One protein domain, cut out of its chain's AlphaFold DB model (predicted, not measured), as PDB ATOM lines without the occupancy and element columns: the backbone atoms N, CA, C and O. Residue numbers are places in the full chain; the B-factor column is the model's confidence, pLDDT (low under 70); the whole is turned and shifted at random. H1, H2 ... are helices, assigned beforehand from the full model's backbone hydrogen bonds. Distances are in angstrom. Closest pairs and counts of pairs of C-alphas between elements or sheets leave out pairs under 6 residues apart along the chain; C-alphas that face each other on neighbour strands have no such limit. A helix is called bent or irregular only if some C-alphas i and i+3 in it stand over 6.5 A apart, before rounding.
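What this domain is: This is residues 155 to 284 of the 289 residues of an uncharacterized protein of Bacillus cereus (UniProt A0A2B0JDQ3). H5, H1 and the H5-side half of the long helix H6 stand side by side as a core, H3b crosses H1 and H5, and H2 runs beside H3b. Two arms stick out on the same side of this body, with a gap between them: residues 270 to 284 of H7, which turns off the far end of H6 at a right angle, and residues 185 to 191, of which 186 to 191 belong to H3. The printed part has 130 residues with seven named helices, H1 to H7 in chain order, and no named strand; its class is all helix. The outline is flat, 44 by 43 by 21 A, and only just compact, close to loose, with a radius of gyration of the C-alphas of 16.7 A.

How they stand to each other: The longest helix, H7, residues 258 to 284, touches H6, residues 232 to 253, about perpendicular at 89 degrees; Ser 250 and Thr 261 have the closest C-alphas, 5.3 A apart. H6 and H5, residues 216 to 226, form a helical hairpin, two helices that run opposite ways at a shallow tilt of 6 degrees, with the C-alphas of Pro 221 and Met 235 closest at 5.2 A. H1, residues 155 to 163, touches residues 236 to 243 of H6, opposite ways at a shallow tilt of 18 degrees, closest at the C-alphas of Ile 158 and Glu 240, 6.3 A. H3, residues 186 to 208, was assigned as one helix by its hydrogen bonds but is bent, with C-alphas 195 and 198 6.6 A apart; its arms H3a, residues 186 to 195, and H3b, residues 198 to 208, stand at a steep tilt of 37 degrees, only just past shallow. H3b touches H5 at a steep tilt of 69 degrees, only just short of about perpendicular, with the C-alphas of Val 201 and Ile 222 closest at 6.5 A. H2, residues 168 to 177, touches H3b, opposite ways at a shallow tilt of 24 degrees, closest at the C-alphas of Val 170 and Ile 204, 6.7 A. H4, residues 210 to 214, is only just irregular, with C-alphas 211 and 214 7.0 A apart, and touches H7 at the C-alphas of Ser 211 and Glu 259, 5.7 A. H3a touches no helix. Every O i to N i+4 pair is within hydrogen-bond range in H1, H2, H3a, H6 and H7, against 5 of 7 in H3b, 5 of 7 in H5 and 0 of 1 in H4, where 1 of 2 O i to N i+3 pairs is.

Where its parts are: H1 begins at C-alpha 155, (32.380, 0.878, -19.400). H6 is 31.3 A long from C-alpha 232 at (40.528, -8.507, -35.153), and H7 is 38.8 A long, ending at C-alpha 284, (78.366, -2.368, -17.006).

The domain as a whole: The C-alphas of Asp 166 and Asn 284 are the two farthest apart, 50.3 A. The printed part has no cut and no long link. The mean pLDDT of the printed part is 83.8; residues 179 to 184, 252 to 256 and 274 to 284 are under 70.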
ATOM      1  N   LYS A 155      33.439   1.508 -18.588       91.44
ATOM      2  CA  LYS A 155      32.380   0.878 -19.400       91.44
ATOM      3  C   LYS A 155      32.162   1.614 -20.723       91.44
ATOM      4  O   LYS A 155      31.965   0.953 -21.740       91.44
ATOM      5  N   GLU A 156      32.236   2.945 -20.715       91.31
ATOM      6  CA  GLU A 156      32.117   3.758 -21.931       91.31
ATOM      7  C   GLU A 156      33.268   3.466 -22.903       91.31
ATOM      8  O   GLU A 156      33.028   3.172 -24.071       91.31
ATOM      9  N   TYR A 157      34.517   3.458 -22.432       93.19
ATOM     10  CA  TYR A 157      35.670   3.214 -23.310       93.19
ATOM     11  C   TYR A 157      35.738   1.766 -23.809       93.19
ATOM     12  O   TYR A 157      36.071   1.547 -24.968       93.19
ATOM     13  N   ILE A 158      35.331   0.774 -23.004       95.31
ATOM     14  CA  ILE A 158      35.170  -0.614 -23.480       95.31
ATOM     15  C   ILE A 158      34.149  -0.679 -24.622       95.31
ATOM     16  O   ILE A 158      34.376  -1.368 -25.616       95.31
ATOM     17  N   LYS A 159      33.037   0.059 -24.522       94.62
ATOM     18  CA  LYS A 159      32.043   0.129 -25.602       94.62
ATOM     19  C   LYS A 159      32.650   0.713 -26.884       94.62
ATOM     20  O   LYS A 159      32.404   0.162 -27.953       94.62
ATOM     21  N   ARG A 160      33.463   1.771 -26.778       95.50
ATOM     22  CA  ARG A 160      34.164   2.371 -27.930       95.50
ATOM     23  C   ARG A 160      35.215   1.442 -28.542       95.50
ATOM     24  O   ARG A 160      35.310   1.346 -29.759       95.50
ATOM     25  N   ILE A 161      35.957   0.698 -27.718       97.06
ATOM     26  CA  ILE A 161      36.874  -0.342 -28.211       97.06
ATOM     27  C   ILE A 161      36.086  -1.384 -29.006       97.06
ATOM     28  O   ILE A 161      36.446  -1.698 -30.131       97.06
ATOM     29  N   ARG A 162      34.963  -1.876 -28.474       96.88
ATOM     30  CA  ARG A 162      34.133  -2.873 -29.167       96.88
ATOM     31  C   ARG A 162      33.534  -2.365 -30.474       96.88
ATOM     32  O   ARG A 162      33.403  -3.165 -31.394       96.88
ATOM     33  N   SER A 163      33.213  -1.072 -30.587       96.38
ATOM     34  CA  SER A 163      32.712  -0.513 -31.852       96.38
ATOM     35  C   SER A 163      33.735  -0.547 -32.987       96.38
ATOM     36  O   SER A 163      33.337  -0.485 -34.144       96.38
ATOM     37  N   LEU A 164      35.029  -0.729 -32.693       96.69
ATOM     38  CA  LEU A 164      36.051  -0.918 -33.726       96.69
ATOM     39  C   LEU A 164      35.824  -2.173 -34.578       96.69
ATOM     40  O   LEU A 164      36.349  -2.243 -35.687       96.69
ATOM     41  N   ARG A 165      35.055  -3.160 -34.093       95.12
ATOM     42  CA  ARG A 165      34.739  -4.371 -34.867       95.12
ATOM     43  C   ARG A 165      34.015  -4.062 -36.175       95.12
ATOM     44  O   ARG A 165      34.272  -4.719 -37.180       95.12
ATOM     45  N   ASP A 166      33.158  -3.048 -36.139       93.50
ATOM     46  CA  ASP A 166      32.284  -2.661 -37.244       93.50
ATOM     47  C   ASP A 166      32.745  -1.357 -37.920       93.50
ATOM     48  O   ASP A 166      32.097  -0.872 -38.849       93.50
ATOM     49  N   ASP A 167      33.860  -0.764 -37.473       95.31
ATOM     50  CA  ASP A 167      34.343   0.500 -38.024       95.31
ATOM     51  C   ASP A 167      35.051   0.286 -39.370       95.31
ATOM     52  O   ASP A 167      36.023  -0.468 -39.502       95.31
ATOM     53  N   ILE A 168      34.572   0.999 -40.391       93.56
ATOM     54  CA  ILE A 168      35.079   0.898 -41.761       93.56
ATOM     55  C   ILE A 168      36.573   1.220 -41.866       93.56
ATOM     56  O   ILE A 168      37.256   0.635 -42.707       93.56
ATOM     57  N   ARG A 169      37.105   2.099 -41.008       94.12
ATOM     58  CA  ARG A 169      38.521   2.497 -41.028       94.12
ATOM     59  C   ARG A 169      39.428   1.359 -40.595       94.12
ATOM     60  O   ARG A 169      40.485   1.178 -41.186       94.12
ATOM     61  N   VAL A 170      38.989   0.538 -39.641       93.94
ATOM     62  CA  VAL A 170      39.722  -0.659 -39.201       93.94
ATOM     63  C   VAL A 170      39.805  -1.665 -40.349       93.94
ATOM     64  O   VAL A 170      40.887  -2.142 -40.698       93.94
ATOM     65  N   VAL A 171      38.680  -1.925 -41.019       88.81
ATOM     66  CA  VAL A 171      38.634  -2.830 -42.179       88.81
ATOM     67  C   VAL A 171      39.482  -2.296 -43.339       88.81
ATOM     68  O   VAL A 171      40.223  -3.058 -43.966       88.81
ATOM     69  N   ALA A 172      39.390  -0.996 -43.626       90.44
ATOM     70  CA  ALA A 172      40.166  -0.338 -44.671       90.44
ATOM     71  C   ALA A 172      41.670  -0.393 -44.376       90.44
ATOM     72  O   ALA A 172      42.447  -0.718 -45.269       90.44
ATOM     73  N   PHE A 173      42.073  -0.170 -43.124       92.25
ATOM     74  CA  PHE A 173      43.468  -0.238 -42.700       92.25
ATOM     75  C   PHE A 173      44.077  -1.623 -42.938       92.25
ATOM     76  O   PHE A 173      45.177  -1.729 -43.477       92.25
ATOM     77  N   ARG A 174      43.352  -2.707 -42.639       89.31
ATOM     78  CA  ARG A 174      43.841  -4.065 -42.937       89.31
ATOM     79  C   ARG A 174      43.948  -4.353 -44.432       89.31
ATOM     80  O   ARG A 174      44.834  -5.090 -44.848       89.31
ATOM     81  N   LYS A 175      43.039  -3.817 -45.249       87.38
ATOM     82  CA  LYS A 175      43.113  -3.975 -46.712       87.38
ATOM     83  C   LYS A 175      44.293  -3.206 -47.298       87.38
ATOM     84  O   LYS A 175      44.994  -3.768 -48.126       87.38
ATOM     85  N   PHE A 176      44.511  -1.982 -46.824       85.38
ATOM     86  CA  PHE A 176      45.629  -1.127 -47.210       85.38
ATOM     87  C   PHE A 176      46.973  -1.839 -46.994       85.38
ATOM     88  O   PHE A 176      47.704  -2.083 -47.943       85.38
ATOM     89  N   ASN A 177      47.222  -2.333 -45.780       81.50
ATOM     90  CA  ASN A 177      48.479  -3.012 -45.435       81.50
ATOM     91  C   ASN A 177      48.682  -4.388 -46.098       81.50
ATOM     92  O   ASN A 177      49.782  -4.922 -46.081       81.50
ATOM     93  N   ARG A 178      47.632  -5.002 -46.659       70.94
ATOM     94  CA  ARG A 178      47.765  -6.257 -47.423       70.94
ATOM     95  C   ARG A 178      48.291  -6.043 -48.838       70.94
ATOM     96  O   ARG A 178      48.655  -7.025 -49.478       70.94
ATOM     97  N   GLN A 179      48.231  -4.815 -49.346       60.78
ATOM     98  CA  GLN A 179      48.599  -4.489 -50.722       60.78
ATOM     99  C   GLN A 179      50.064  -4.063 -50.852       60.78
ATOM    100  O   GLN A 179      50.628  -4.219 -51.932       60.78
ATOM    101  N   ASP A 180      50.684  -3.620 -49.758       58.09
ATOM    102  CA  ASP A 180      52.045  -3.098 -49.760       58.09
ATOM    103  C   ASP A 180      53.040  -4.128 -49.205       58.09
ATOM    104  O   ASP A 180      53.204  -4.285 -47.994       58.09
ATOM    105  N   GLU A 181      53.766  -4.810 -50.093       61.59
ATOM    106  CA  GLU A 181      55.095  -5.296 -49.725       61.59
ATOM    107  C   GLU A 181      56.042  -4.091 -49.755       61.59
ATOM    108  O   GLU A 181      56.471  -3.637 -50.817       61.59
ATOM    109  N   ILE A 182      56.314  -3.517 -48.582       62.12
ATOM    110  CA  ILE A 182      57.209  -2.365 -48.460       62.12
ATOM    111  C   ILE A 182      58.643  -2.848 -48.707       62.12
ATOM    112  O   ILE A 182      59.313  -3.351 -47.805       62.12
ATOM    113  N   HIS A 183      59.109  -2.691 -49.943       61.12
ATOM    114  CA  HIS A 183      60.488  -2.954 -50.348       61.12
ATOM    115  C   HIS A 183      61.274  -1.642 -50.366       61.12
ATOM    116  O   HIS A 183      60.892  -0.693 -51.049       61.12
ATOM    117  N   GLY A 184      62.379  -1.567 -49.625       68.75
ATOM    118  CA  GLY A 184      63.212  -0.366 -49.576       68.75
ATOM    119  C   GLY A 184      64.277  -0.421 -48.488       68.75
ATOM    120  O   GLY A 184      64.331  -1.361 -47.695       68.75
ATOM    121  N   ASP A 185      65.135   0.595 -48.457       80.31
ATOM    122  CA  ASP A 185      66.037   0.814 -47.329       80.31
ATOM    123  C   ASP A 185      65.269   1.269 -46.072       80.31
ATOM    124  O   ASP A 185      64.075   1.589 -46.105       80.31
ATOM    125  N   MET A 186      65.959   1.290 -44.929       79.69
ATOM    126  CA  MET A 186      65.359   1.663 -43.642       79.69
ATOM    127  C   MET A 186      64.743   3.069 -43.652       79.69
ATOM    128  O   MET A 186      63.741   3.297 -42.974       79.69
ATOM    129  N   ASP A 187      65.308   3.999 -44.423       84.75
ATOM    130  CA  ASP A 187      64.797   5.366 -44.524       84.75
ATOM    131  C   ASP A 187      63.467   5.412 -45.286       84.75
ATOM    132  O   ASP A 187      62.540   6.115 -44.874       84.75
ATOM    133  N   THR A 188      63.339   4.611 -46.345       83.31
ATOM    134  CA  THR A 188      62.104   4.458 -47.125       83.31
ATOM    135  C   THR A 188      61.003   3.803 -46.292       83.31
ATOM    136  O   THR A 188      59.872   4.294 -46.273       83.31
ATOM    137  N   ILE A 189      61.336   2.747 -45.543       80.56
ATOM    138  CA  ILE A 189      60.395   2.060 -44.644       80.56
ATOM    139  C   ILE A 189      59.916   3.006 -43.537       80.56
ATOM    140  O   ILE A 189      58.714   3.101 -43.284       80.56
ATOM    141  N   ARG A 190      60.834   3.747 -42.902       83.88
ATOM    142  CA  ARG A 190      60.491   4.725 -41.861       83.88
ATOM    143  C   ARG A 190      59.561   5.807 -42.403       83.88
ATOM    144  O   ARG A 190      58.539   6.089 -41.789       83.88
ATOM    145  N   LYS A 191      59.875   6.373 -43.570       86.75
ATOM    146  CA  LYS A 191      59.045   7.417 -44.185       86.75
ATOM    147  C   LYS A 191      57.648   6.903 -44.528       86.75
ATOM    148  O   LYS A 191      56.671   7.609 -44.303       86.75
ATOM    149  N   HIS A 192      57.542   5.680 -45.047       83.75
ATOM    150  CA  HIS A 192      56.243   5.062 -45.303       83.75
ATOM    151  C   HIS A 192      55.453   4.862 -44.001       83.75
ATOM    152  O   HIS A 192      54.272   5.197 -43.941       83.75
ATOM    153  N   TYR A 193      56.102   4.398 -42.931       85.81
ATOM    154  CA  TYR A 193      55.459   4.276 -41.624       85.81
ATOM    155  C   TYR A 193      54.911   5.620 -41.113       85.81
ATOM    156  O   TYR A 193      53.733   5.703 -40.775       85.81
ATOM    157  N   GLU A 194      55.735   6.671 -41.104       87.38
ATOM    158  CA  GLU A 194      55.376   8.000 -40.581       87.38
ATOM    159  C   GLU A 194      54.259   8.682 -41.394       87.38
ATOM    160  O   GLU A 194      53.421   9.390 -40.835       87.38
ATOM    161  N   VAL A 195      54.233   8.478 -42.716       88.19
ATOM    162  CA  VAL A 195      53.304   9.176 -43.624       88.19
ATOM    163  C   VAL A 195      52.014   8.392 -43.866       88.19
ATOM    164  O   VAL A 195      50.945   8.992 -43.940       88.19
ATOM    165  N   GLU A 196      52.084   7.066 -43.977       86.56
ATOM    166  CA  GLU A 196      50.943   6.243 -44.401       86.56
ATOM    167  C   GLU A 196      50.333   5.437 -43.251       86.56
ATOM    168  O   GLU A 196      49.107   5.354 -43.127       86.56
ATOM    169  N   ILE A 197      51.168   4.840 -42.395       88.69
ATOM    170  CA  ILE A 197      50.712   3.908 -41.355       88.69
ATOM    171  C   ILE A 197      50.288   4.650 -40.096       88.69
ATOM    172  O   ILE A 197      49.155   4.499 -39.631       88.69
ATOM    173  N   GLU A 198      51.186   5.461 -39.545       91.62
ATOM    174  CA  GLU A 198      50.995   6.144 -38.273       91.62
ATOM    175  C   GLU A 198      49.717   7.006 -38.252       91.62
ATOM    176  O   GLU A 198      48.934   6.857 -37.306       91.62
ATOM    177  N   PRO A 199      49.404   7.830 -39.276       93.75
ATOM    178  CA  PRO A 199      48.185   8.641 -39.270       93.75
ATOM    179  C   PRO A 199      46.901   7.807 -39.235       93.75
ATOM    180  O   PRO A 199      45.968   8.151 -38.507       93.75
ATOM    181  N   LYS A 200      46.856   6.675 -39.952       94.44
ATOM    182  CA  LYS A 200      45.687   5.778 -39.967       94.44
ATOM    183  C   LYS A 200      45.479   5.110 -38.607       94.44
ATOM    184  O   LYS A 200      44.347   4.990 -38.141       94.44
ATOM    185  N   VAL A 201      46.561   4.710 -37.936       94.94
ATOM    186  CA  VAL A 201      46.481   4.154 -36.576       94.94
ATOM    187  C   VAL A 201      45.999   5.215 -35.581       94.94
ATOM    188  O   VAL A 201      45.111   4.932 -34.774       94.94
ATOM    189  N   LYS A 202      46.516   6.450 -35.667       94.75
ATOM    190  CA  LYS A 202      46.060   7.585 -34.842       94.75
ATOM    191  C   LYS A 202      44.574   7.876 -35.034       94.75
ATOM    192  O   LYS A 202      43.862   8.119 -34.057       94.75
ATOM    193  N   GLU A 203      44.092   7.814 -36.272       95.06
ATOM    194  CA  GLU A 203      42.676   7.988 -36.588       95.06
ATOM    195  C   GLU A 203      41.813   6.899 -35.931       95.06
ATOM    196  O   GLU A 203      40.813   7.217 -35.289       95.06
ATOM    197  N   ILE A 204      42.228   5.628 -36.020       96.06
ATOM    198  CA  ILE A 204      41.529   4.506 -35.376       96.06
ATOM    199  C   ILE A 204      41.512   4.668 -33.849       96.06
ATOM    200  O   ILE A 204      40.470   4.482 -33.219       96.06
ATOM    201  N   LEU A 205      42.633   5.051 -33.231       94.19
ATOM    202  CA  LEU A 205      42.693   5.281 -31.782       94.19
ATOM    203  C   LEU A 205      41.807   6.438 -31.326       94.19
ATOM    204  O   LEU A 205      41.186   6.349 -30.265       94.19
ATOM    205  N   SER A 206      41.684   7.482 -32.146       93.50
ATOM    206  CA  SER A 206      40.841   8.647 -31.853       93.50
ATOM    207  C   SER A 206      39.353   8.296 -31.718       93.50
ATOM    208  O   SER A 206      38.608   9.043 -31.088       93.50
ATOM    209  N   ILE A 207      38.918   7.149 -32.255       93.44
ATOM    210  CA  ILE A 207      37.561   6.602 -32.071       93.44
ATOM    211  C   ILE A 207      37.323   6.214 -30.609       93.44
ATOM    212  O   ILE A 207      36.223   6.385 -30.081       93.44
ATOM    213  N   ILE A 208      38.356   5.679 -29.953       92.88
ATOM    214  CA  ILE A 208      38.314   5.356 -28.530       92.88
ATOM    215  C   ILE A 208      38.465   6.653 -27.738       92.88
ATOM    216  O   ILE A 208      37.522   7.072 -27.061       92.88
ATOM    217  N   ASP A 209      39.644   7.271 -27.827       91.19
ATOM    218  CA  ASP A 209      39.952   8.585 -27.273       91.19
ATOM    219  C   ASP A 209      41.309   9.089 -27.817       91.19
ATOM    220  O   ASP A 209      42.284   8.329 -27.790       91.19
ATOM    221  N   PRO A 210      41.423  10.356 -28.260       88.75
ATOM    222  CA  PRO A 210      42.676  10.914 -28.777       88.75
ATOM    223  C   PRO A 210      43.854  10.859 -27.796       88.75
ATOM    224  O   PRO A 210      45.001  10.754 -28.223       88.75
ATOM    225  N   SER A 211      43.601  10.889 -26.481       85.75
ATOM    226  CA  SER A 211      44.677  10.835 -25.481       85.75
ATOM    227  C   SER A 211      45.474   9.525 -25.524       85.75
ATOM    228  O   SER A 211      46.632   9.497 -25.115       85.75
ATOM    229  N   LEU A 212      44.908   8.443 -26.065       89.94
ATOM    230  CA  LEU A 212      45.553   7.127 -26.119       89.94
ATOM    231  C   LEU A 212      46.647   7.006 -27.190       89.94
ATOM    232  O   LEU A 212      47.397   6.034 -27.166       89.94
ATOM    233  N   ILE A 213      46.741   7.965 -28.115       88.62
ATOM    234  CA  ILE A 213      47.643   7.915 -29.277       88.62
ATOM    235  C   ILE A 213      49.109   7.720 -28.881       88.62
ATOM    236  O   ILE A 213      49.846   7.017 -29.562       88.62
ATOM    237  N   GLU A 214      49.530   8.323 -27.776       83.06
ATOM    238  CA  GLU A 214      50.928   8.301 -27.335       83.06
ATOM    239  C   GLU A 214      51.285   7.073 -26.480       83.06
ATOM    240  O   GLU A 214      52.390   6.983 -25.951       83.06
ATOM    241  N   LEU A 215      50.358   6.130 -26.296       89.31
ATOM    242  CA  LEU A 215      50.591   4.920 -25.516       89.31
ATOM    243  C   LEU A 215      50.800   3.723 -26.449       89.31
ATOM    244  O   LEU A 215      49.852   3.194 -27.033       89.31
ATOM    245  N   GLU A 216      52.043   3.243 -26.538       89.81
ATOM    246  CA  GLU A 216      52.436   2.147 -27.441       89.81
ATOM    247  C   GLU A 216      51.587   0.881 -27.277       89.81
ATOM    248  O   GLU A 216      51.285   0.192 -28.247       89.81
ATOM    249  N   PHE A 217      51.145   0.567 -26.059       90.81
ATOM    250  CA  PHE A 217      50.322  -0.614 -25.795       90.81
ATOM    251  C   PHE A 217      48.880  -0.506 -26.331       90.81
ATOM    252  O   PHE A 217      48.188  -1.521 -26.398       90.81
ATOM    253  N   PHE A 218      48.441   0.682 -26.758       94.12
ATOM    254  CA  PHE A 218      47.240   0.871 -27.583       94.12
ATOM    255  C   PHE A 218      47.569   0.952 -29.078       94.12
ATOM    256  O   PHE A 218      46.798   0.470 -29.905       94.12
ATOM    257  N   PHE A 219      48.730   1.507 -29.424       92.81
ATOM    258  CA  PHE A 219      49.188   1.666 -30.804       92.81
ATOM    259  C   PHE A 219      49.539   0.327 -31.476       92.81
ATOM    260  O   PHE A 219      49.027  -0.015 -32.546       92.81
ATOM    261  N   ASN A 220      50.362  -0.480 -30.808       93.94
ATOM    262  CA  ASN A 220      50.942  -1.712 -31.339       93.94
ATOM    263  C   ASN A 220      49.905  -2.786 -31.709       93.94
ATOM    264  O   ASN A 220      50.071  -3.412 -32.756       93.94
ATOM    265  N   PRO A 221      48.823  -3.017 -30.933       96.19
ATOM    266  CA  PRO A 221      47.778  -3.951 -31.347       96.19
ATOM    267  C   PRO A 221      47.138  -3.586 -32.693       96.19
ATOM    268  O   PRO A 221      46.864  -4.478 -33.492       96.19
ATOM    269  N   ILE A 222      46.926  -2.294 -32.970       95.81
ATOM    270  CA  ILE A 222      46.305  -1.853 -34.226       95.81
ATOM    271  C   ILE A 222      47.267  -2.062 -35.393       95.81
ATOM    272  O   ILE A 222      46.850  -2.625 -36.405       95.81
ATOM    273  N   ILE A 223      48.551  -1.708 -35.240       92.69
ATOM    274  CA  ILE A 223      49.582  -2.032 -36.242       92.69
ATOM    275  C   ILE A 223      49.594  -3.537 -36.514       92.69
ATOM    276  O   ILE A 223      49.478  -3.949 -37.663       92.69
ATOM    277  N   ALA A 224      49.701  -4.363 -35.470       92.25
ATOM    278  CA  ALA A 224      49.787  -5.816 -35.609       92.25
ATOM    279  C   ALA A 224      48.573  -6.391 -36.356       92.25
ATOM    280  O   ALA A 224      48.708  -7.309 -37.167       92.25
ATOM    281  N   TYR A 225      47.384  -5.833 -36.128       94.88
ATOM    282  CA  TYR A 225      46.187  -6.189 -36.882       94.88
ATOM    283  C   TYR A 225      46.277  -5.778 -38.359       94.88
ATOM    284  O   TYR A 225      45.986  -6.594 -39.240       94.88
ATOM    285  N   GLY A 226      46.699  -4.539 -38.636       90.94
ATOM    286  CA  GLY A 226      46.915  -4.035 -39.996       90.94
ATOM    287  C   GLY A 226      47.898  -4.907 -40.775       90.94
ATOM    288  O   GLY A 226      47.576  -5.367 -41.866       90.94
ATOM    289  N   MET A 227      49.020  -5.251 -40.142       88.31
ATOM    290  CA  MET A 227      50.082  -6.116 -40.667       88.31
ATOM    291  C   MET A 227      49.718  -7.609 -40.688       88.31
ATOM    292  O   MET A 227      50.571  -8.457 -40.935       88.31
ATOM    293  N   ASN A 228      48.456  -7.957 -40.413       89.19
ATOM    294  CA  ASN A 228      47.945  -9.327 -40.446       89.19
ATOM    295  C   ASN A 228      48.673 -10.298 -39.485       89.19
ATOM    296  O   ASN A 228      48.638 -11.508 -39.698       89.19
ATOM    297  N   GLN A 229      49.298  -9.775 -38.424       90.81
ATOM    298  CA  GLN A 229      49.990 -10.551 -37.388       90.81
ATOM    299  C   GLN A 229      49.023 -11.082 -36.325       90.81
ATOM    300  O   GLN A 229      49.268 -12.139 -35.751       90.81
ATOM    301  N   ILE A 230      47.926 -10.363 -36.072       94.81
ATOM    302  CA  ILE A 230      46.878 -10.770 -35.128       94.81
ATOM    303  C   ILE A 230      45.487 -10.676 -35.758       94.81
ATOM    304  O   ILE A 230      45.258  -9.970 -36.747       94.81
ATOM    305  N   SER A 231      44.531 -11.404 -35.183       96.06
ATOM    306  CA  SER A 231      43.125 -11.303 -35.586       96.06
ATOM    307  C   SER A 231      42.476 -10.007 -35.080       96.06
ATOM    308  O   SER A 231      42.984  -9.358 -34.167       96.06
ATOM    309  N   LEU A 232      41.320  -9.640 -35.652       96.38
ATOM    310  CA  LEU A 232      40.528  -8.507 -35.153       96.38
ATOM    311  C   LEU A 232      40.146  -8.717 -33.685       96.38
ATOM    312  O   LEU A 232      40.318  -7.824 -32.868       96.38
ATOM    313  N   GLU A 233      39.682  -9.917 -33.340       97.44
ATOM    314  CA  GLU A 233      39.281 -10.246 -31.972       97.44
ATOM    315  C   GLU A 233      40.449 -10.186 -30.990       97.44
ATOM    316  O   GLU A 233      40.297  -9.690 -29.875       97.44
ATOM    317  N   GLU A 234      41.637 -10.614 -31.414       97.56
ATOM    318  CA  GLU A 234      42.839 -10.495 -30.595       97.56
ATOM    319  C   GLU A 234      43.249  -9.028 -30.398       97.56
ATOM    320  O   GLU A 234      43.594  -8.642 -29.281       97.56
ATOM    321  N   MET A 235      43.154  -8.189 -31.437       97.75
ATOM    322  CA  MET A 235      43.373  -6.743 -31.310       97.75
ATOM    323  C   MET A 235      42.417  -6.135 -30.281       97.75
ATOM    324  O   MET A 235      42.869  -5.467 -29.352       97.75
ATOM    325  N   ILE A 236      41.113  -6.408 -30.405       98.19
ATOM    326  CA  ILE A 236      40.088  -5.937 -29.464       98.19
ATOM    327  C   ILE A 236      40.417  -6.391 -28.041       98.19
ATOM    328  O   ILE A 236      40.424  -5.569 -27.127       98.19
ATOM    329  N   HIS A 237      40.759  -7.666 -27.850       97.81
ATOM    330  CA  HIS A 237      41.094  -8.204 -26.536       97.81
ATOM    331  C   HIS A 237      42.323  -7.525 -25.913       97.81
ATOM    332  O   HIS A 237      42.305  -7.182 -24.730       97.81
ATOM    333  N   LYS A 238      43.378  -7.269 -26.701       97.50
ATOM    334  CA  LYS A 238      44.570  -6.542 -26.233       97.50
ATOM    335  C   LYS A 238      44.242  -5.101 -25.840       97.50
ATOM    336  O   LYS A 238      44.689  -4.656 -24.784       97.50
ATOM    337  N   LEU A 239      43.429  -4.400 -26.634       97.75
ATOM    338  CA  LEU A 239      42.985  -3.036 -26.329       97.75
ATOM    339  C   LEU A 239      42.124  -2.989 -25.056       97.75
ATOM    340  O   LEU A 239      42.321  -2.117 -24.210       97.75
ATOM    341  N   GLU A 240      41.199  -3.937 -24.874       97.56
ATOM    342  CA  GLU A 240      40.404  -4.049 -23.644       97.56
ATOM    343  C   GLU A 240      41.287  -4.347 -22.424       97.56
ATOM    344  O   GLU A 240      41.115  -3.725 -21.372       97.56
ATOM    345  N   GLY A 241      42.253  -5.261 -22.561       95.00
ATOM    346  CA  GLY A 241      43.220  -5.590 -21.514       95.00
ATOM    347  C   GLY A 241      44.055  -4.379 -21.093       95.00
ATOM    348  O   GLY A 241      44.145  -4.080 -19.901       95.00
ATOM    349  N   ALA A 242      44.586  -3.634 -22.065       94.44
ATOM    350  CA  ALA A 242      45.282  -2.371 -21.836       94.44
ATOM    351  C   ALA A 242      44.396  -1.348 -21.107       94.44
ATOM    352  O   ALA A 242      44.819  -0.752 -20.115       94.44
ATOM    353  N   LEU A 243      43.140  -1.186 -21.540       94.50
ATOM    354  CA  LEU A 243      42.191  -0.268 -20.910       94.50
ATOM    355  C   LEU A 243      41.895  -0.645 -19.449       94.50
ATOM    356  O   LEU A 243      41.804   0.224 -18.582       94.50
ATOM    357  N   ILE A 244      41.759  -1.940 -19.154       92.06
ATOM    358  CA  ILE A 244      41.560  -2.437 -17.786       92.06
ATOM    359  C   ILE A 244      42.778  -2.125 -16.914       92.06
ATOM    360  O   ILE A 244      42.607  -1.679 -15.779       92.06
ATOM    361  N   GLN A 245      43.991  -2.323 -17.435       89.19
ATOM    362  CA  GLN A 245      45.222  -2.016 -16.707       89.19
ATOM    363  C   GLN A 245      45.317  -0.528 -16.375       89.19
ATOM    364  O   GLN A 245      45.485  -0.184 -15.205       89.19
ATOM    365  N   ILE A 246      45.123   0.359 -17.357       89.69
ATOM    366  CA  ILE A 246      45.160   1.798 -17.076       89.69
ATOM    367  C   ILE A 246      44.006   2.229 -16.168       89.69
ATOM    368  O   ILE A 246      44.178   3.122 -15.355       89.69
ATOM    369  N   HIS A 247      42.841   1.579 -16.221       86.94
ATOM    370  CA  HIS A 247      41.763   1.871 -15.281       86.94
ATOM    371  C   HIS A 247      42.146   1.494 -13.846       86.94
ATOM    372  O   HIS A 247      41.861   2.245 -12.917       86.94
ATOM    373  N   ASN A 248      42.839   0.376 -13.642       82.25
ATOM    374  CA  ASN A 248      43.356   0.034 -12.318       82.25
ATOM    375  C   ASN A 248      44.389   1.063 -11.841       82.25
ATOM    376  O   ASN A 248      44.309   1.492 -10.692       82.25
ATOM    377  N   ILE A 249      45.277   1.525 -12.732       78.56
ATOM    378  CA  ILE A 249      46.179   2.655 -12.452       78.56
ATOM    379  C   ILE A 249      45.356   3.886 -12.071       78.56
ATOM    380  O   ILE A 249      45.620   4.493 -11.048       78.56
ATOM    381  N   SER A 250      44.288   4.209 -12.800       76.00
ATOM    382  CA  SER A 250      43.438   5.359 -12.478       76.00
ATOM    383  C   SER A 250      42.842   5.285 -11.073       76.00
ATOM    384  O   SER A 250      42.712   6.306 -10.417       76.00
ATOM    385  N   LYS A 251      42.541   4.089 -10.563       72.69
ATOM    386  CA  LYS A 251      42.038   3.925  -9.195       72.69
ATOM    387  C   LYS A 251      43.127   4.088  -8.143       72.69
ATOM    388  O   LYS A 251      42.911   4.787  -7.164       72.69
ATOM    389  N   VAL A 252      44.268   3.424  -8.346       69.62
ATOM    390  CA  VAL A 252      45.424   3.491  -7.432       69.62
ATOM    391  C   VAL A 252      45.956   4.911  -7.362       69.62
ATOM    392  O   VAL A 252      46.256   5.420  -6.288       69.62
ATOM    393  N   GLU A 253      46.034   5.551  -8.519       65.12
ATOM    394  CA  GLU A 253      46.555   6.889  -8.627       65.12
ATOM    395  C   GLU A 253      45.501   7.916  -8.225       65.12
ATOM    396  O   GLU A 253      45.909   8.948  -7.730       65.12
ATOM    397  N   TYR A 254      44.191   7.620  -8.287       63.16
ATOM    398  CA  TYR A 254      43.026   8.524  -8.103       63.16
ATOM    399  C   TYR A 254      42.730   9.442  -9.311       63.16
ATOM    400  O   TYR A 254      42.374  10.610  -9.159       63.16
ATOM    401  N   CYS A 255      43.000   9.000 -10.537       68.19
ATOM    402  CA  CYS A 255      42.744   9.757 -11.763       68.19
ATOM    403  C   CYS A 255      41.263   9.641 -12.181       68.19
ATOM    404  O   CYS A 255      40.857   8.584 -12.669       68.19
ATOM    405  N   PRO A 256      40.456  10.715 -12.096       69.50
ATOM    406  CA  PRO A 256      39.033  10.645 -12.441       69.50
ATOM    407  C   PRO A 256      38.762  10.586 -13.949       69.50
ATOM    408  O   PRO A 256      37.668  10.215 -14.373       69.50
ATOM    409  N   THR A 257      39.734  10.963 -14.783       78.62
ATOM    410  CA  THR A 257      39.593  10.980 -16.244       78.62
ATOM    411  C   THR A 257      40.636  10.098 -16.918       78.62
ATOM    412  O   THR A 257      41.721   9.843 -16.380       78.62
ATOM    413  N   LEU A 258      40.303   9.632 -18.125       82.00
ATOM    414  CA  LEU A 258      41.229   8.868 -18.952       82.00
ATOM    415  C   LEU A 258      42.483   9.691 -19.267       82.00
ATOM    416  O   LEU A 258      43.585   9.203 -19.074       82.00
ATOM    417  N   GLU A 259      42.324  10.956 -19.651       81.94
ATOM    418  CA  GLU A 259      43.432  11.859 -19.978       81.94
ATOM    419  C   GLU A 259      44.423  12.024 -18.815       81.94
ATOM    420  O   GLU A 259      45.626  11.842 -18.996       81.94
ATOM    421  N   MET A 260      43.928  12.265 -17.593       71.19
ATOM    422  CA  MET A 260      44.786  12.323 -16.402       71.19
ATOM    423  C   MET A 260      45.497  10.991 -16.153       71.19
ATOM    424  O   MET A 260      46.655  10.967 -15.744       71.19
ATOM    425  N   THR A 261      44.809   9.876 -16.406       80.69
ATOM    426  CA  THR A 261      45.394   8.537 -16.290       80.69
ATOM    427  C   THR A 261      46.491   8.318 -17.325       80.69
ATOM    428  O   THR A 261      47.537   7.783 -16.989       80.69
ATOM    429  N   VAL A 262      46.289   8.757 -18.567       83.56
ATOM    430  CA  VAL A 262      47.287   8.675 -19.636       83.56
ATOM    431  C   VAL A 262      48.541   9.458 -19.258       83.56
ATOM    432  O   VAL A 262      49.639   8.919 -19.378       83.56
ATOM    433  N   GLN A 263      48.399  10.695 -18.773       78.06
ATOM    434  CA  GLN A 263      49.546  11.502 -18.338       78.06
ATOM    435  C   GLN A 263      50.302  10.827 -17.189       78.06
ATOM    436  O   GLN A 263      51.530  10.723 -17.223       78.06
ATOM    437  N   GLN A 264      49.562  10.266 -16.229       73.88
ATOM    438  CA  GLN A 264      50.137   9.487 -15.139       73.88
ATOM    439  C   GLN A 264      50.892   8.251 -15.659       73.88
ATOM    440  O   GLN A 264      52.036   8.014 -15.277       73.88
ATOM    441  N   CYS A 265      50.310   7.501 -16.599       80.38
ATOM    442  CA  CYS A 265      50.959   6.361 -17.243       80.38
ATOM    443  C   CYS A 265      52.255   6.760 -17.959       80.38
ATOM    444  O   CYS A 265      53.264   6.079 -17.793       80.38
ATOM    445  N   LYS A 266      52.260   7.864 -18.720       81.88
ATOM    446  CA  LYS A 266      53.470   8.370 -19.394       81.88
ATOM    447  C   LYS A 266      54.581   8.652 -18.392       81.88
ATOM    448  O   LYS A 266      55.719   8.248 -18.606       81.88
ATOM    449  N   MET A 267      54.256   9.292 -17.272       75.44
ATOM    450  CA  MET A 267      55.245   9.537 -16.227       75.44
ATOM    451  C   MET A 267      55.779   8.249 -15.598       75.44
ATOM    452  O   MET A 267      56.991   8.100 -15.467       75.44
ATOM    453  N   LEU A 268      54.901   7.305 -15.254       75.44
ATOM    454  CA  LEU A 268      55.307   6.015 -14.693       75.44
ATOM    455  C   LEU A 268      56.206   5.222 -15.661       75.44
ATOM    456  O   LEU A 268      57.183   4.609 -15.230       75.44
ATOM    457  N   LEU A 269      55.926   5.271 -16.969       77.88
ATOM    458  CA  LEU A 269      56.778   4.668 -18.000       77.88
ATOM    459  C   LEU A 269      58.152   5.340 -18.080       77.88
ATOM    460  O   LEU A 269      59.165   4.641 -18.069       77.88
ATOM    461  N   LEU A 270      58.200   6.677 -18.079       76.19
ATOM    462  CA  LEU A 270      59.458   7.434 -18.061       76.19
ATOM    463  C   LEU A 270      60.324   7.065 -16.849       76.19
ATOM    464  O   LEU A 270      61.540   6.908 -16.975       76.19
ATOM    465  N   PHE A 271      59.705   6.887 -15.680       72.75
ATOM    466  CA  PHE A 271      60.403   6.457 -14.470       72.75
ATOM    467  C   PHE A 271      60.948   5.033 -14.587       72.75
ATOM    468  O   PHE A 271      62.132   4.811 -14.331       72.75
ATOM    469  N   LYS A 272      60.143   4.091 -15.088       74.00
ATOM    470  CA  LYS A 272      60.586   2.711 -15.325       74.00
ATOM    471  C   LYS A 272      61.777   2.633 -16.290       74.00
ATOM    472  O   LYS A 272      62.713   1.857 -16.073       74.00
ATOM    473  N   GLU A 273      61.762   3.418 -17.365       73.69
ATOM    474  CA  GLU A 273      62.877   3.480 -18.314       73.69
ATOM    475  C   GLU A 273      64.149   4.051 -17.686       73.69
ATOM    476  O   GLU A 273      65.246   3.534 -17.928       73.69
ATOM    477  N   ALA A 274      64.016   5.112 -16.886       67.50
ATOM    478  CA  ALA A 274      65.131   5.718 -16.172       67.50
ATOM    479  C   ALA A 274      65.783   4.716 -15.207       67.50
ATOM    480  O   ALA A 274      67.009   4.569 -15.220       67.50
ATOM    481  N   ASP A 275      64.978   3.961 -14.459       64.19
ATOM    482  CA  ASP A 275      65.460   2.927 -13.539       64.19
ATOM    483  C   ASP A 275      66.150   1.775 -14.279       64.19
ATOM    484  O   ASP A 275      67.231   1.326 -13.890       64.19
ATOM    485  N   THR A 276      65.591   1.340 -15.413       68.75
ATOM    486  CA  THR A 276      66.195   0.293 -16.255       68.75
ATOM    487  C   THR A 276      67.559   0.739 -16.799       68.75
ATOM    488  O   THR A 276      68.538  -0.010 -16.746       68.75
ATOM    489  N   LYS A 277      67.671   1.991 -17.265       63.59
ATOM    490  CA  LYS A 277      68.939   2.574 -17.740       63.59
ATOM    491  C   LYS A 277      69.961   2.727 -16.608       63.59
ATOM    492  O   LYS A 277      71.149   2.474 -16.827       63.59
ATOM    493  N   ALA A 278      69.528   3.102 -15.404       58.75
ATOM    494  CA  ALA A 278      70.393   3.205 -14.230       58.75
ATOM    495  C   ALA A 278      70.929   1.832 -13.784       58.75
ATOM    496  O   ALA A 278      72.125   1.698 -13.506       58.75
ATOM    497  N   ASN A 279      70.084   0.798 -13.796       55.38
ATOM    498  CA  ASN A 279      70.476  -0.572 -13.464       55.38
ATOM    499  C   ASN A 279      71.448  -1.166 -14.495       55.38
ATOM    500  O   ASN A 279      72.461  -1.749 -14.109       55.38
ATOM    501  N   ASN A 280      71.234  -0.921 -15.792       53.44
ATOM    502  CA  ASN A 280      72.160  -1.360 -16.845       53.44
ATOM    503  C   ASN A 280      73.529  -0.660 -16.759       53.44
ATOM    504  O   ASN A 280      74.563  -1.294 -16.970       53.44
ATOM    505  N   ARG A 281      73.579   0.627 -16.378       50.78
ATOM    506  CA  ARG A 281      74.851   1.337 -16.127       50.78
ATOM    507  C   ARG A 281      75.603   0.782 -14.915       50.78
ATOM    508  O   ARG A 281      76.817   0.617 -14.994       50.78
ATOM    509  N   LYS A 282      74.905   0.441 -13.824       45.47
ATOM    510  CA  LYS A 282      75.512  -0.228 -12.656       45.47
ATOM    511  C   LYS A 282      76.057  -1.617 -13.005       45.47
ATOM    512  O   LYS A 282      77.082  -2.014 -12.456       45.47
ATOM    513  N   HIS A 283      75.408  -2.341 -13.918       35.41
ATOM    514  CA  HIS A 283      75.879  -3.654 -14.357       35.41
ATOM    515  C   HIS A 283      77.134  -3.553 -15.234       35.41
ATOM    516  O   HIS A 283      78.106  -4.255 -14.977       35.41
ATOM    517  N   ASN A 284      77.183  -2.595 -16.166       36.03
ATOM    518  CA  ASN A 284      78.366  -2.368 -17.006       36.03
ATOM    519  C   ASN A 284      79.587  -1.847 -16.223       36.03
ATOM    520  O   ASN A 284      80.717  -2.136 -16.598       36.03
TER     521      ASN A 284